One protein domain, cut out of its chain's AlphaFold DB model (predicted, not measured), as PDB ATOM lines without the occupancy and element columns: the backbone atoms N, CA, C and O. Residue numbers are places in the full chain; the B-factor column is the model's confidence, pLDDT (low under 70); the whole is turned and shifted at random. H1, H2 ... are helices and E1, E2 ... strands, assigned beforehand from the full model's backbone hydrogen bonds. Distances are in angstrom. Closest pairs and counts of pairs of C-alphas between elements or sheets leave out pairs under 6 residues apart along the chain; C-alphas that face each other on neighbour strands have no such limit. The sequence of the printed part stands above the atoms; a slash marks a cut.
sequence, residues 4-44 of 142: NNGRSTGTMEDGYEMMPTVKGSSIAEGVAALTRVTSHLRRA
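Overview. This is residues 4 to 44 of the 142 residues of an uncharacterized protein of Phytophthora rubi (UniProt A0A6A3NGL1). The printed part has little regular structure: a tiny hairpin of strands E1 and E2 and one short helix, H1, lie at one end, and between E2 and H1 the chain makes a long loop whose residues 23 to 31 stick out. Of 41 printed residues, 10 are in named elements, in the order E1, E2, H1; the class is mixed, and the sheet E1 - E2 is antiparallel. The whole is elongated, 31 by 20 by 15 A, and only just loose, close to compact, with a radius of gyration of the C-alphas of 11.2 A.

Arrangement. E1, residues 11 to 13, and E2, residues 16 to 18, form a hairpin with a tight link, their directions 134 degrees apart. N 11 and O 18 are 2.8 A apart and N 16 and O 13 are 2.9 A apart, within hydrogen-bond range. H1, residues 39 to 42, is apart from E1. H1 is too short for an O i to N i+4 pair, and its one O i to N i+3 pair is not within range.

Along the chain. E1, 6.5 A long, begins at C-alpha 11 (-1.552, -45.914, -1.607). E2 is 6.1 A long. H1, 5.2 A, ends at C-alpha 42 (-4.102, -36.807, 7.353).

Size, cuts and confidence. The C-alphas farthest apart, of Asn 5 and Ile 27, are 31.8 A apart. The printed part has no cut. The link from E2 to H1 is long, 20 residues. Residues 5 to 7, 21 to 23 and 32 to 35 have pLDDT under 70.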
ATOM      1  N   ASN A   4      -4.638 -43.245  11.316       71.00
ATOM      2  CA  ASN A   4      -4.226 -43.044  12.700       71.00
ATOM      3  C   ASN A   4      -2.702 -43.130  12.848       71.00
ATOM      4  O   ASN A   4      -2.079 -44.047  12.316       71.00
ATOM      5  N   ASN A   5      -2.097 -42.205  13.600       69.81
ATOM      6  CA  ASN A   5      -0.686 -42.254  14.007       69.81
ATOM      7  C   ASN A   5       0.305 -42.566  12.865       69.81
ATOM      8  O   ASN A   5       1.188 -43.412  13.001       69.81
ATOM      9  N   GLY A   6       0.141 -41.908  11.712       66.50
ATOM     10  CA  GLY A   6       1.016 -42.100  10.548       66.50
ATOM     11  C   GLY A   6       0.773 -43.393   9.763       66.50
ATOM     12  O   GLY A   6       1.532 -43.695   8.848       66.50
ATOM     13  N   ARG A   7      -0.279 -44.147  10.094       67.50
ATOM     14  CA  ARG A   7      -0.756 -45.299   9.326       67.50
ATOM     15  C   ARG A   7      -2.040 -44.928   8.604       67.50
ATOM     16  O   ARG A   7      -2.933 -44.317   9.194       67.50
ATOM     17  N   SER A   8      -2.144 -45.342   7.351       75.44
ATOM     18  CA  SER A   8      -3.363 -45.222   6.570       75.44
ATOM     19  C   SER A   8      -3.591 -46.465   5.719       75.44
ATOM     20  O   SER A   8      -2.675 -47.254   5.495       75.44
ATOM     21  N   THR A   9      -4.821 -46.627   5.239       76.75
ATOM     22  CA  THR A   9      -5.160 -47.602   4.190       76.75
ATOM     23  C   THR A   9      -4.909 -47.056   2.778       76.75
ATOM     24  O   THR A   9      -5.494 -47.564   1.832       76.75
ATOM     25  N   GLY A  10      -4.161 -45.956   2.635       79.75
ATOM     26  CA  GLY A  10      -3.936 -45.291   1.354       79.75
ATOM     27  C   GLY A  10      -2.694 -45.796   0.612       79.75
ATOM     28  O   GLY A  10      -1.746 -46.288   1.219       79.75
ATOM     29  N   THR A  11      -2.680 -45.626  -0.708       84.25
ATOM     30  CA  THR A  11      -1.552 -45.914  -1.607       84.25
ATOM     31  C   THR A  11      -0.989 -44.623  -2.196       84.25
ATOM     32  O   THR A  11      -1.716 -43.649  -2.353       84.25
ATOM     33  N   MET A  12       0.296 -44.580  -2.551       86.62
ATOM     34  CA  MET A  12       0.888 -43.399  -3.202       86.62
ATOM     35  C   MET A  12       0.709 -43.461  -4.726       86.62
ATOM     36  O   MET A  12       1.118 -44.441  -5.344       86.62
ATOM     37  N   GLU A  13       0.158 -42.406  -5.329       86.62
ATOM     38  CA  GLU A  13      -0.041 -42.245  -6.778       86.62
ATOM     39  C   GLU A  13       0.233 -40.782  -7.166       86.62
ATOM     40  O   GLU A  13      -0.255 -39.863  -6.508       86.62
ATOM     41  N   ASP A  14       1.066 -40.544  -8.184       87.44
ATOM     42  CA  ASP A  14       1.421 -39.202  -8.687       87.44
ATOM     43  C   ASP A  14       1.836 -38.176  -7.609       87.44
ATOM     44  O   ASP A  14       1.522 -36.987  -7.677       87.44
ATOM     45  N   GLY A  15       2.553 -38.634  -6.577       85.50
ATOM     46  CA  GLY A  15       3.016 -37.784  -5.469       85.50
ATOM     47  C   GLY A  15       1.941 -37.452  -4.429       85.50
ATOM     48  O   GLY A  15       2.198 -36.685  -3.498       85.50
ATOM     49  N   TYR A  16       0.759 -38.054  -4.541       85.12
ATOM     50  CA  TYR A  16      -0.340 -37.910  -3.603       85.12
ATOM     51  C   TYR A  16      -0.665 -39.242  -2.934       85.12
ATOM     52  O   TYR A  16      -0.614 -40.302  -3.546       85.12
ATOM     53  N   GLU A  17      -1.018 -39.187  -1.654       85.75
ATOM     54  CA  GLU A  17      -1.598 -40.349  -0.988       85.75
ATOM     55  C   GLU A  17      -3.071 -40.449  -1.374       85.75
ATOM     56  O   GLU A  17      -3.812 -39.475  -1.228       85.75
ATOM     57  N   MET A  18      -3.477 -41.618  -1.849       84.19
ATOM     58  CA  MET A  18      -4.794 -41.920  -2.379       84.19
ATOM     59  C   MET A  18      -5.476 -42.993  -1.534       84.19
ATOM     60  O   MET A  18      -4.899 -44.028  -1.235       84.19
ATOM     61  N   MET A  19      -6.720 -42.758  -1.150       80.81
ATOM     62  CA  MET A  19      -7.583 -43.694  -0.458       80.81
ATOM     63  C   MET A  19      -8.222 -44.676  -1.439       80.81
ATOM     64  O   MET A  19      -8.574 -44.274  -2.554       80.81
ATOM     65  N   PRO A  20      -8.466 -45.926  -1.006       74.81
ATOM     66  CA  PRO A  20      -9.245 -46.880  -1.774       74.81
ATOM     67  C   PRO A  20     -10.616 -46.284  -2.086       74.81
ATOM     68  O   PRO A  20     -11.348 -45.878  -1.177       74.81
ATOM     69  N   THR A  21     -10.968 -46.227  -3.366       69.88
ATOM     70  CA  THR A  21     -12.280 -45.762  -3.805       69.88
ATOM     71  C   THR A  21     -13.153 -46.919  -4.235       69.88
ATOM     72  O   THR A  21     -12.732 -47.848  -4.924       69.88
ATOM     73  N   VAL A  22     -14.416 -46.846  -3.828       66.94
ATOM     74  CA  VAL A  22     -15.450 -47.724  -4.358       66.94
ATOM     75  C   VAL A  22     -15.878 -47.153  -5.707       66.94
ATOM     76  O   VAL A  22     -16.167 -45.962  -5.817       66.94
ATOM     77  N   LYS A  23     -15.892 -47.992  -6.746       68.75
ATOM     78  CA  LYS A  23     -16.398 -47.601  -8.067       68.75
ATOM     79  C   LYS A  23     -17.909 -47.367  -7.991       68.75
ATOM     80  O   LYS A  23     -18.624 -48.183  -7.419       68.75
ATOM     81  N   GLY A  24     -18.386 -46.289  -8.605       74.81
ATOM     82  CA  GLY A  24     -19.807 -45.948  -8.675       74.81
ATOM     83  C   GLY A  24     -20.052 -44.452  -8.503       74.81
ATOM     84  O   GLY A  24     -19.123 -43.684  -8.257       74.81
ATOM     85  N   SER A  25     -21.308 -44.040  -8.644       80.88
ATOM     86  CA  SER A  25     -21.765 -42.691  -8.310       80.88
ATOM     87  C   SER A  25     -22.449 -42.696  -6.944       80.88
ATOM     88  O   SER A  25     -23.124 -43.658  -6.575       80.88
ATOM     89  N   SER A  26     -22.287 -41.610  -6.187       88.00
ATOM     90  CA  SER A  26     -23.051 -41.387  -4.962       88.00
ATOM     91  C   SER A  26     -24.139 -40.347  -5.201       88.00
ATOM     92  O   SER A  26     -23.906 -39.361  -5.897       88.00
ATOM     93  N   ILE A  27     -25.310 -40.553  -4.598       92.19
ATOM     94  CA  ILE A  27     -26.349 -39.519  -4.496       92.19
ATOM     95  C   ILE A  27     -25.969 -38.439  -3.471       92.19
ATOM     96  O   ILE A  27     -26.507 -37.334  -3.503       92.19
ATOM     97  N   ALA A  28     -25.053 -38.747  -2.547       91.00
ATOM     98  CA  ALA A  28     -24.616 -37.797  -1.547       91.00
ATOM     99  C   ALA A  28     -23.615 -36.801  -2.133       91.00
ATOM    100  O   ALA A  28     -22.593 -37.170  -2.704       91.00
ATOM    101  N   GLU A  29     -23.932 -35.521  -1.964       89.81
ATOM    102  CA  GLU A  29     -23.119 -34.399  -2.418       89.81
ATOM    103  C   GLU A  29     -22.481 -33.697  -1.213       89.81
ATOM    104  O   GLU A  29     -22.972 -33.790  -0.088       89.81
ATOM    105  N   GLY A  30     -21.357 -33.009  -1.429       85.12
ATOM    106  CA  GLY A  30     -20.597 -32.351  -0.352       85.12
ATOM    107  C   GLY A  30     -19.865 -33.319   0.590       85.12
ATOM    108  O   GLY A  30     -19.050 -32.900   1.407       85.12
ATOM    109  N   VAL A  31     -20.111 -34.616   0.424       80.81
ATOM    110  CA  VAL A  31     -19.365 -35.745   0.978       80.81
ATOM    111  C   VAL A  31     -18.798 -36.536  -0.194       80.81
ATOM    112  O   VAL A  31     -19.290 -36.419  -1.309       80.81
ATOM    113  N   ALA A  32     -17.738 -37.305   0.029       63.19
ATOM    114  CA  ALA A  32     -16.914 -37.860  -1.048       63.19
ATOM    115  C   ALA A  32     -16.222 -36.768  -1.883       63.19
ATOM    116  O   ALA A  32     -16.442 -36.594  -3.078       63.19
ATOM    117  N   ALA A  33     -15.302 -36.061  -1.234       53.06
ATOM    118  CA  ALA A  33     -14.259 -35.343  -1.935       53.06
ATOM    119  C   ALA A  33     -12.919 -35.942  -1.522       53.06
ATOM    120  O   ALA A  33     -12.398 -35.639  -0.449       53.06
ATOM    121  N   LEU A  34     -12.384 -36.714  -2.473       60.59
ATOM    122  CA  LEU A  34     -10.976 -36.964  -2.763       60.59
ATOM    123  C   LEU A  34     -10.560 -38.417  -2.514       60.59
ATOM    124  O   LEU A  34     -10.393 -38.860  -1.382       60.59
ATOM    125  N   THR A  35     -10.280 -39.119  -3.620       68.81
ATOM    126  CA  THR A  35      -9.244 -40.162  -3.640       68.81
ATOM    127  C   THR A  35      -8.037 -39.666  -2.851       68.81
ATOM    128  O   THR A  35      -7.534 -40.360  -1.993       68.81
ATOM    129  N   ARG A  36      -7.630 -38.411  -3.033       84.62
ATOM    130  CA  ARG A  36      -6.497 -37.826  -2.322       84.62
ATOM    131  C   ARG A  36      -6.735 -37.539  -0.832       84.62
ATOM    132  O   ARG A  36      -7.601 -36.753  -0.452       84.62
ATOM    133  N   VAL A  37      -5.811 -37.992   0.004       84.44
ATOM    134  CA  VAL A  37      -5.700 -37.599   1.412       84.44
ATOM    135  C   VAL A  37      -5.256 -36.142   1.528       84.44
ATOM    136  O   VAL A  37      -4.121 -35.780   1.215       84.44
ATOM    137  N   THR A  38      -6.156 -35.279   2.001       86.00
ATOM    138  CA  THR A  38      -5.836 -33.873   2.295       86.00
ATOM    139  C   THR A  38      -5.000 -33.731   3.564       86.00
ATOM    140  O   THR A  38      -4.934 -34.633   4.397       86.00
ATOM    141  N   SER A  39      -4.400 -32.555   3.766       86.12
ATOM    142  CA  SER A  39      -3.675 -32.234   5.002       86.12
ATOM    143  C   SER A  39      -4.563 -32.288   6.252       86.12
ATOM    144  O   SER A  39      -4.090 -32.712   7.304       86.12
ATOM    145  N   HIS A  40      -5.840 -31.902   6.148       86.31
ATOM    146  CA  HIS A  40      -6.806 -32.020   7.244       86.31
ATOM    147  C   HIS A  40      -7.126 -33.485   7.545       86.31
ATOM    148  O   HIS A  40      -7.047 -33.903   8.696       86.31
ATOM    149  N   LEU A  41      -7.413 -34.274   6.504       83.81
ATOM    150  CA  LEU A  41      -7.748 -35.688   6.650       83.81
ATOM    151  C   LEU A  41      -6.569 -36.500   7.211       83.81
ATOM    152  O   LEU A  41      -6.771 -37.338   8.079       83.81
ATOM    153  N   ARG A  42      -5.328 -36.185   6.812       82.50
ATOM    154  CA  ARG A  42      -4.102 -36.807   7.353       82.50
ATOM    155  C   ARG A  42      -3.952 -36.637   8.868       82.50
ATOM    156  O   ARG A  42      -3.317 -37.462   9.516       82.50
ATOM    157  N   ARG A  43      -4.478 -35.543   9.422       83.25
ATOM    158  CA  ARG A  43      -4.392 -35.221  10.853       83.25
ATOM    159  C   ARG A  43      -5.589 -35.741  11.649       83.25
ATOM    160  O   ARG A  43      -5.574 -35.625  12.871       83.25
ATOM    161  N   ALA A  44      -6.613 -36.263  10.978       85.25
ATOM    162  CA  ALA A  44      -7.781 -36.819  11.637       85.25
ATOM    163  C   ALA A  44      -7.435 -38.161  12.295       85.25
ATOM    164  O   ALA A  44      -6.672 -38.955  11.748       85.25
TER     165      ALA A  44